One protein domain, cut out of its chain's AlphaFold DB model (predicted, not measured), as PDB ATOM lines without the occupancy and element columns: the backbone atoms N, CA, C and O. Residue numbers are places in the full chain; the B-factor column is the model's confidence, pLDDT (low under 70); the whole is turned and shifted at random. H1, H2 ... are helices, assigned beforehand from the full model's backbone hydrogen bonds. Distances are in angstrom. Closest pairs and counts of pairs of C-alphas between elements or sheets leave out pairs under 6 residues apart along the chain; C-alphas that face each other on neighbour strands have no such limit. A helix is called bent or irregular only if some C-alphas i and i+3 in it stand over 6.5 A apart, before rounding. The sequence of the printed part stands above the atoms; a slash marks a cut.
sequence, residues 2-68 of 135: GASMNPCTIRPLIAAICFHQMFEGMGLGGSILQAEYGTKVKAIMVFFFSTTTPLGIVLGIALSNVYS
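AT A GLANCE: This is residues 2 to 68 of the 135 residues of an uncharacterized protein of Vigna angularis var. angularis (UniProt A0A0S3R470). Two long helices, H1 and H2, make a helical hairpin shaped like a narrow V: they come together near the tight link at residues 35 to 38 and spread toward the other end. At that open end, residues 2 to 6 fold back from the start of H1 toward the last part of H2. The printed part has 67 residues, with H1 followed by H2 and no named strand; the class is all helix. The whole is loose, with a radius of gyration of the C-alphas of 15.6 A, and elongated, spanning 45 by 24 by 14 A.

HOW THE PARTS SIT: H1, residues 7 to 34, and H2, residues 39 to 64, only just touch, with 3 pairs of C-alphas within 8 A. The closest C-alphas are those of Ile 32 and Lys 42, 6.5 A apart. H1 touches with residues 29 to 33 alone, and H2 with residues 42 to 46 alone. The helices run opposite ways at a shallow tilt of 22 degrees, and their centres are 13.3 A apart. H2 has a kink of 28 degrees near residue 53. O i to N i+4 pairs are within hydrogen-bond range in 23 of 24 cases in H1 and 20 of 22 in H2.

IN THESE COORDINATES: H1 measures 40.4 A from C-alpha 7 at (25.226, -18.720, -4.297) to C-alpha 34 at (23.509, -57.023, 8.435). It is neither bent nor irregular, but only just: C-alphas 9 and 12 are 6.0 A apart. H2 measures 38.0 A and ends with C-alpha 64 at (23.452, -18.429, 13.110). It too is neither bent nor irregular, but only just: C-alphas 50 and 53 are 6.5 A apart.

THE WHOLE: The two C-alphas farthest apart are those of Glu 36 and Ser 68, 46.4 A. Residues 4 to 9, 11 to 20 and 34 to 40 stand free. The printed part has no cut. The mean pLDDT of the printed part is 84.4, and residues 2 to 4 are under 70.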
ATOM      1  N   GLY A   2      23.119 -20.675   6.592       60.47
ATOM      2  CA  GLY A   2      23.533 -19.796   7.710       60.47
ATOM      3  C   GLY A   2      25.018 -19.372   7.720       60.47
ATOM      4  O   GLY A   2      25.344 -18.360   8.317       60.47
ATOM      5  N   ALA A   3      25.892 -20.089   6.999       64.25
ATOM      6  CA  ALA A   3      27.311 -19.777   6.807       64.25
ATOM      7  C   ALA A   3      27.654 -18.783   5.665       64.25
ATOM      8  O   ALA A   3      28.722 -18.182   5.678       64.25
ATOM      9  N   SER A   4      26.815 -18.623   4.632       68.19
ATOM     10  CA  SER A   4      27.090 -17.708   3.508       68.19
ATOM     11  C   SER A   4      25.829 -17.381   2.706       68.19
ATOM     12  O   SER A   4      24.976 -18.249   2.479       68.19
ATOM     13  N   MET A   5      25.749 -16.133   2.231       74.00
ATOM     14  CA  MET A   5      24.696 -15.626   1.337       74.00
ATOM     15  C   MET A   5      25.066 -15.747  -0.150       74.00
ATOM     16  O   MET A   5      24.218 -15.527  -1.014       74.00
ATOM     17  N   ASN A   6      26.310 -16.125  -0.465       79.94
ATOM     18  CA  ASN A   6      26.801 -16.178  -1.839       79.94
ATOM     19  C   ASN A   6      26.429 -17.508  -2.519       79.94
ATOM     20  O   ASN A   6      26.898 -18.570  -2.097       79.94
ATOM     21  N   PRO A   7      25.655 -17.494  -3.621       77.06
ATOM     22  CA  PRO A   7      25.226 -18.720  -4.297       77.06
ATOM     23  C   PRO A   7      26.395 -19.533  -4.877       77.06
ATOM     24  O   PRO A   7      26.295 -20.756  -4.969       77.06
ATOM     25  N   CYS A   8      27.511 -18.879  -5.220       79.19
ATOM     26  CA  CYS A   8      28.737 -19.524  -5.697       79.19
ATOM     27  C   CYS A   8      29.420 -20.401  -4.637       79.19
ATOM     28  O   CYS A   8      30.078 -21.364  -5.007       79.19
ATOM     29  N   THR A   9      29.234 -20.106  -3.349       80.25
ATOM     30  CA  THR A   9      29.758 -20.910  -2.230       80.25
ATOM     31  C   THR A   9      28.739 -21.958  -1.784       80.25
ATOM     32  O   THR A   9      29.086 -23.091  -1.483       80.25
ATOM     33  N   ILE A  10      27.449 -21.610  -1.802       80.81
ATOM     34  CA  ILE A  10      26.378 -22.505  -1.346       80.81
ATOM     35  C   ILE A  10      26.213 -23.722  -2.268       80.81
ATOM     36  O   ILE A  10      26.004 -24.828  -1.781       80.81
ATOM     37  N   ARG A  11      26.278 -23.537  -3.592       80.56
ATOM     38  CA  ARG A  11      26.092 -24.632  -4.563       80.56
ATOM     39  C   ARG A  11      27.098 -25.782  -4.395       80.56
ATOM     40  O   ARG A  11      26.633 -26.916  -4.273       80.56
ATOM     41  N   PRO A  12      28.423 -25.540  -4.387       83.56
ATOM     42  CA  PRO A  12      29.394 -26.611  -4.182       83.56
ATOM     43  C   PRO A  12      29.284 -27.228  -2.781       83.56
ATOM     44  O   PRO A  12      29.307 -28.450  -2.676       83.56
ATOM     45  N   LEU A  13      29.014 -26.427  -1.743       83.25
ATOM     46  CA  LEU A  13      28.804 -26.917  -0.377       83.25
ATOM     47  C   LEU A  13      27.617 -27.893  -0.275       83.25
ATOM     48  O   LEU A  13      27.735 -28.953   0.334       83.25
ATOM     49  N   ILE A  14      26.474 -27.579  -0.902       84.94
ATOM     50  CA  ILE A  14      25.321 -28.496  -0.939       84.94
ATOM     51  C   ILE A  14      25.691 -29.787  -1.669       84.94
ATOM     52  O   ILE A  14      25.377 -30.870  -1.180       84.94
ATOM     53  N   ALA A  15      26.367 -29.684  -2.817       85.62
ATOM     54  CA  ALA A  15      26.792 -30.862  -3.562       85.62
ATOM     55  C   ALA A  15      27.705 -31.759  -2.709       85.62
ATOM     56  O   ALA A  15      27.456 -32.960  -2.615       85.62
ATOM     57  N   ALA A  16      28.696 -31.179  -2.027       86.94
ATOM     58  CA  ALA A  16      29.612 -31.906  -1.155       86.94
ATOM     59  C   ALA A  16      28.887 -32.593   0.018       86.94
ATOM     60  O   ALA A  16      29.096 -33.783   0.249       86.94
ATOM     61  N   ILE A  17      27.981 -31.888   0.709       86.38
ATOM     62  CA  ILE A  17      27.196 -32.451   1.822       86.38
ATOM     63  C   ILE A  17      26.289 -33.592   1.340       86.38
ATOM     64  O   ILE A  17      26.217 -34.632   1.990       86.38
ATOM     65  N   CYS A  18      25.626 -33.443   0.189       87.81
ATOM     66  CA  CYS A  18      24.786 -34.502  -0.370       87.81
ATOM     67  C   CYS A  18      25.593 -35.762  -0.703       87.81
ATOM     68  O   CYS A  18      25.160 -36.865  -0.372       87.81
ATOM     69  N   PHE A  19      26.766 -35.611  -1.327       87.12
ATOM     70  CA  PHE A  19      27.639 -36.746  -1.617       87.12
ATOM     71  C   PHE A  19      28.157 -37.410  -0.336       87.12
ATOM     72  O   PHE A  19      28.119 -38.634  -0.240       87.12
ATOM     73  N   HIS A  20      28.567 -36.627   0.667       86.81
ATOM     74  CA  HIS A  20      28.993 -37.154   1.965       86.81
ATOM     75  C   HIS A  20      27.881 -37.979   2.622       86.81
ATOM     76  O   HIS A  20      28.077 -39.156   2.930       86.81
ATOM     77  N   GLN A  21      26.693 -37.387   2.779       89.19
ATOM     78  CA  GLN A  21      25.566 -38.020   3.465       89.19
ATOM     79  C   GLN A  21      25.064 -39.266   2.719       89.19
ATOM     80  O   GLN A  21      24.583 -40.210   3.344       89.19
ATOM     81  N   MET A  22      25.197 -39.300   1.387       88.12
ATOM     82  CA  MET A  22      24.886 -40.480   0.579       88.12
ATOM     83  C   MET A  22      25.796 -41.663   0.933       88.12
ATOM     84  O   MET A  22      25.298 -42.775   1.119       88.12
ATOM     85  N   PHE A  23      27.111 -41.447   1.037       84.56
ATOM     86  CA  PHE A  23      28.054 -42.513   1.392       84.56
ATOM     87  C   PHE A  23      27.893 -42.966   2.843       84.56
ATOM     88  O   PHE A  23      27.881 -44.168   3.108       84.56
ATOM     89  N   GLU A  24      27.688 -42.024   3.762       84.75
ATOM     90  CA  GLU A  24      27.409 -42.326   5.167       84.75
ATOM     91  C   GLU A  24      26.121 -43.156   5.317       84.75
ATOM     92  O   GLU A  24      26.105 -44.181   6.000       84.75
ATOM     93  N   GLY A  25      25.055 -42.782   4.597       86.62
ATOM     94  CA  GLY A  25      23.787 -43.511   4.593       86.62
ATOM     95  C   GLY A  25      23.872 -44.900   3.959       86.62
ATOM     96  O   GLY A  25      23.224 -45.830   4.440       86.62
ATOM     97  N   MET A  26      24.688 -45.074   2.915       86.44
ATOM     98  CA  MET A  26      24.937 -46.386   2.312       86.44
ATOM     99  C   MET A  26      25.674 -47.320   3.283       86.44
ATOM    100  O   MET A  26      25.271 -48.474   3.428       86.44
ATOM    101  N   GLY A  27      26.707 -46.819   3.971       84.25
ATOM    102  CA  GLY A  27      27.464 -47.585   4.965       84.25
ATOM    103  C   GLY A  27      26.594 -48.016   6.144       84.25
ATOM    104  O   GLY A  27      26.466 -49.208   6.420       84.25
ATOM    105  N   LEU A  28      25.909 -47.062   6.780       84.88
ATOM    106  CA  LEU A  28      25.031 -47.351   7.918       84.88
ATOM    107  C   LEU A  28      23.844 -48.231   7.527       84.88
ATOM    108  O   LEU A  28      23.488 -49.146   8.268       84.88
ATOM    109  N   GLY A  29      23.256 -48.012   6.349       86.44
ATOM    110  CA  GLY A  29      22.208 -48.880   5.813       86.44
ATOM    111  C   GLY A  29      22.683 -50.326   5.648       86.44
ATOM    112  O   GLY A  29      21.957 -51.251   6.011       86.44
ATOM    113  N   GLY A  30      23.918 -50.527   5.176       84.25
ATOM    114  CA  GLY A  30      24.566 -51.836   5.106       84.25
ATOM    115  C   GLY A  30      24.700 -52.503   6.477       84.25
ATOM    116  O   GLY A  30      24.270 -53.646   6.641       84.25
ATOM    117  N   SER A  31      25.210 -51.784   7.481       82.12
ATOM    118  CA  SER A  31      25.330 -52.294   8.857       82.12
ATOM    119  C   SER A  31      23.969 -52.620   9.483       82.12
ATOM    120  O   SER A  31      23.801 -53.682  10.077       82.12
ATOM    121  N   ILE A  32      22.955 -51.767   9.292       84.88
ATOM    122  CA  ILE A  32      21.584 -52.009   9.780       84.88
ATOM    123  C   ILE A  32      20.965 -53.241   9.106       84.88
ATOM    124  O   ILE A  32      20.208 -53.980   9.738       84.88
ATOM    125  N   LEU A  33      21.252 -53.480   7.823       83.94
ATOM    126  CA  LEU A  33      20.768 -54.664   7.115       83.94
ATOM    127  C   LEU A  33      21.424 -55.945   7.628       83.94
ATOM    128  O   LEU A  33      20.701 -56.921   7.835       83.94
ATOM    129  N   GLN A  34      22.741 -55.914   7.859       80.94
ATOM    130  CA  GLN A  34      23.509 -57.023   8.435       80.94
ATOM    131  C   GLN A  34      23.123 -57.303   9.891       80.94
ATOM    132  O   GLN A  34      23.143 -58.455  10.319       80.94
ATOM    133  N   ALA A  35      22.715 -56.279  10.643       79.44
ATOM    134  CA  ALA A  35      22.186 -56.462  11.982       79.44
ATOM    135  C   ALA A  35      20.863 -57.251  11.948       79.44
ATOM    136  O   ALA A  35      19.918 -56.919  11.221       79.44
ATOM    137  N   GLU A  36      20.750 -58.279  12.787       82.94
ATOM    138  CA  GLU A  36      19.567 -59.149  12.901       82.94
ATOM    139  C   GLU A  36      18.416 -58.492  13.694       82.94
ATOM    140  O   GLU A  36      17.718 -59.120  14.488       82.94
ATOM    141  N   TYR A  37      18.197 -57.189  13.495       85.38
ATOM    142  CA  TYR A  37      17.100 -56.453  14.115       85.38
ATOM    143  C   TYR A  37      15.759 -56.704  13.411       85.38
ATOM    144  O   TYR A  37      15.682 -56.911  12.199       85.38
ATOM    145  N   GLY A  38      14.660 -56.612  14.162       89.50
ATOM    146  CA  GLY A  38      13.317 -56.653  13.583       89.50
ATOM    147  C   GLY A  38      13.027 -55.433  12.698       89.50
ATOM    148  O   GLY A  38      13.526 -54.335  12.948       89.50
ATOM    149  N   THR A  39      12.151 -55.589  11.699       88.12
ATOM    150  CA  THR A  39      11.801 -54.542  10.713       88.12
ATOM    151  C   THR A  39      11.382 -53.215  11.350       88.12
ATOM    152  O   THR A  39      11.721 -52.151  10.840       88.12
ATOM    153  N   LYS A  40      10.689 -53.262  12.497       90.94
ATOM    154  CA  LYS A  40      10.286 -52.061  13.248       90.94
ATOM    155  C   LYS A  40      11.491 -51.254  13.738       90.94
ATOM    156  O   LYS A  40      11.503 -50.040  13.592       90.94
ATOM    157  N   VAL A  41      12.506 -51.926  14.281       89.56
ATOM    158  CA  VAL A  41      13.728 -51.280  14.786       89.56
ATOM    159  C   VAL A  41      14.519 -50.687  13.623       89.56
ATOM    160  O   VAL A  41      14.886 -49.520  13.682       89.56
ATOM    161  N   LYS A  42      14.676 -51.436  12.522       88.25
ATOM    162  CA  LYS A  42      15.336 -50.938  11.302       88.25
ATOM    163  C   LYS A  42      14.652 -49.678  10.757       88.25
ATOM    164  O   LYS A  42      15.325 -48.697  10.462       88.25
ATOM    165  N   ALA A  43      13.319 -49.675  10.686       89.62
ATOM    166  CA  ALA A  43      12.550 -48.516  10.230       89.62
ATOM    167  C   ALA A  43      12.734 -47.290  11.143       89.62
ATOM    168  O   ALA A  43      12.903 -46.180  10.643       89.62
ATOM    169  N   ILE A  44      12.749 -47.489  12.465       92.38
ATOM    170  CA  ILE A  44      12.995 -46.415  13.437       92.38
ATOM    171  C   ILE A  44      14.407 -45.838  13.266       92.38
ATOM    172  O   ILE A  44      14.558 -44.621  13.206       92.38
ATOM    173  N   MET A  45      15.432 -46.686  13.133       88.88
ATOM    174  CA  MET A  45      16.818 -46.235  12.946       88.88
ATOM    175  C   MET A  45      16.982 -45.419  11.657       88.88
ATOM    176  O   MET A  45      17.547 -44.328  11.694       88.88
ATOM    177  N   VAL A  46      16.421 -45.893  10.539       89.25
ATOM    178  CA  VAL A  46      16.451 -45.168   9.255       89.25
ATOM    179  C   VAL A  46      15.705 -43.833   9.348       89.25
ATOM    180  O   VAL A  46      16.181 -42.824   8.827       89.25
ATOM    181  N   PHE A  47      14.562 -43.797  10.038       92.12
ATOM    182  CA  PHE A  47      13.799 -42.566  10.243       92.12
ATOM    183  C   PHE A  47      14.597 -41.518  11.030       92.12
ATOM    184  O   PHE A  47      14.686 -40.364  10.605       92.12
ATOM    185  N   PHE A  48      15.211 -41.906  12.150       90.56
ATOM    186  CA  PHE A  48      16.027 -40.986  12.943       90.56
ATOM    187  C   PHE A  48      17.281 -40.538  12.189       90.56
ATOM    188  O   PHE A  48      17.595 -39.350  12.198       90.56
ATOM    189  N   PHE A  49      17.947 -41.436  11.460       87.81
ATOM    190  CA  PHE A  49      19.087 -41.075  10.617       87.81
ATOM    191  C   PHE A  49      18.706 -40.026   9.559       87.81
ATOM    192  O   PHE A  49      19.337 -38.976   9.465       87.81
ATOM    193  N   SER A  50      17.610 -40.246   8.826       89.25
ATOM    194  CA  SER A  50      17.181 -39.336   7.755       89.25
ATOM    195  C   SER A  50      16.682 -37.977   8.256       89.25
ATOM    196  O   SER A  50      16.720 -37.006   7.500       89.25
ATOM    197  N   THR A  51      16.162 -37.896   9.482       92.06
ATOM    198  CA  THR A  51      15.601 -36.654  10.045       92.06
ATOM    199  C   THR A  51      16.629 -35.831  10.817       92.06
ATOM    200  O   THR A  51      16.491 -34.612  10.895       92.06
ATOM    201  N   THR A  52      17.692 -36.453  11.332       89.75
ATOM    202  CA  THR A  52      18.713 -35.763  12.134       89.75
ATOM    203  C   THR A  52      19.461 -34.699  11.326       89.75
ATOM    204  O   THR A  52      19.581 -33.567  11.792       89.75
ATOM    205  N   THR A  53      19.890 -34.995  10.093       88.31
ATOM    206  CA  THR A  53      20.595 -34.026   9.230       88.31
ATOM    207  C   THR A  53      19.762 -32.773   8.910       88.31
ATOM    208  O   THR A  53      20.244 -31.668   9.172       88.31
ATOM    209  N   PRO A  54      18.514 -32.861   8.397       89.06
ATOM    210  CA  PRO A  54      17.714 -31.664   8.134       89.06
ATOM    211  C   PRO A  54      17.365 -30.892   9.413       89.06
ATOM    212  O   PRO A  54      17.376 -29.662   9.389       89.06
ATOM    213  N   LEU A  55      17.119 -31.578  10.537       91.31
ATOM    214  CA  LEU A  55      16.924 -30.912  11.830       91.31
ATOM    215  C   LEU A  55      18.178 -30.145  12.267       91.31
ATOM    216  O   LEU A  55      18.067 -28.997  12.694       91.31
ATOM    217  N   GLY A  56      19.364 -30.735  12.105       88.81
ATOM    218  CA  GLY A  56      20.644 -30.085  12.386       88.81
ATOM    219  C   GLY A  56      20.881 -28.843  11.524       88.81
ATOM    220  O   GLY A  56      21.277 -27.804  12.048       88.81
ATOM    221  N   ILE A  57      20.562 -28.902  10.225       87.38
ATOM    222  CA  ILE A  57      20.669 -27.748   9.314       87.38
ATOM    223  C   ILE A  57      19.732 -26.616   9.756       87.38
ATOM    224  O   ILE A  57      20.156 -25.463   9.829       87.38
ATOM    225  N   VAL A  58      18.471 -26.929  10.078       89.44
ATOM    226  CA  VAL A  58      17.495 -25.934  10.555       89.44
ATOM    227  C   VAL A  58      17.953 -25.303  11.868       89.44
ATOM    228  O   VAL A  58      17.929 -24.079  11.998       89.44
ATOM    229  N   LEU A  59      18.419 -26.117  12.819       87.94
ATOM    230  CA  LEU A  59      18.954 -25.645  14.093       87.94
ATOM    231  C   LEU A  59      20.176 -24.735  13.883       87.94
ATOM    232  O   LEU A  59      20.253 -23.665  14.484       87.94
ATOM    233  N   GLY A  60      21.100 -25.119  12.998       85.44
ATOM    234  CA  GLY A  60      22.282 -24.326  12.660       85.44
ATOM    235  C   GLY A  60      21.926 -22.974  12.039       85.44
ATOM    236  O   GLY A  60      22.488 -21.949  12.420       85.44
ATOM    237  N   ILE A  61      20.931 -22.933  11.144       85.69
ATOM    238  CA  ILE A  61      20.410 -21.673  10.590       85.69
ATOM    239  C   ILE A  61      19.771 -20.820  11.694       85.69
ATOM    240  O   ILE A  61      20.021 -19.617  11.750       85.69
ATOM    241  N   ALA A  62      18.990 -21.413  12.598       86.75
ATOM    242  CA  ALA A  62      18.368 -20.677  13.698       86.75
ATOM    243  C   ALA A  62      19.418 -20.038  14.625       86.75
ATOM    244  O   ALA A  62      19.320 -18.849  14.936       86.75
ATOM    245  N   LEU A  63      20.449 -20.803  15.001       83.50
ATOM    246  CA  LEU A  63      21.542 -20.352  15.866       83.50
ATOM    247  C   LEU A  63      22.476 -19.345  15.184       83.50
ATOM    248  O   LEU A  63      23.039 -18.499  15.877       83.50
ATOM    249  N   SER A  64      22.594 -19.369  13.852       81.62
ATOM    250  CA  SER A  64      23.452 -18.429  13.110       81.62
ATOM    251  C   SER A  64      23.090 -16.955  13.333       81.62
ATOM    252  O   SER A  64      23.962 -16.100  13.261       81.62
ATOM    253  N   ASN A  65      21.838 -16.649  13.700       75.94
ATOM    254  CA  ASN A  65      21.402 -15.277  13.996       75.94
ATOM    255  C   ASN A  65      21.898 -14.743  15.350       75.94
ATOM    256  O   ASN A  65      21.881 -13.536  15.577       75.94
ATOM    257  N   VAL A  66      22.280 -15.633  16.270       78.69
ATOM    258  CA  VAL A  66      22.734 -15.294  17.634       78.69
ATOM    259  C   VAL A  66      24.244 -15.521  17.778       78.69
ATOM    260  O   VAL A  66      24.860 -15.105  18.759       78.69
ATOM    261  N   TYR A  67      24.855 -16.183  16.795       75.06
ATOM    262  CA  TYR A  67      26.277 -16.466  16.758       75.06
ATOM    263  C   TYR A  67      27.080 -15.206  16.393       75.06
ATOM    264  O   TYR A  67      26.693 -14.424  15.528       75.06
ATOM    265  N   SER A  68      28.219 -15.014  17.059       76.00
ATOM    266  CA  SER A  68      29.166 -13.936  16.772       76.00
ATOM    267  C   SER A  68      30.582 -14.503  16.756       76.00
ATOM    268  O   SER A  68      31.050 -14.971  17.800       76.00
TER     269      SER A  68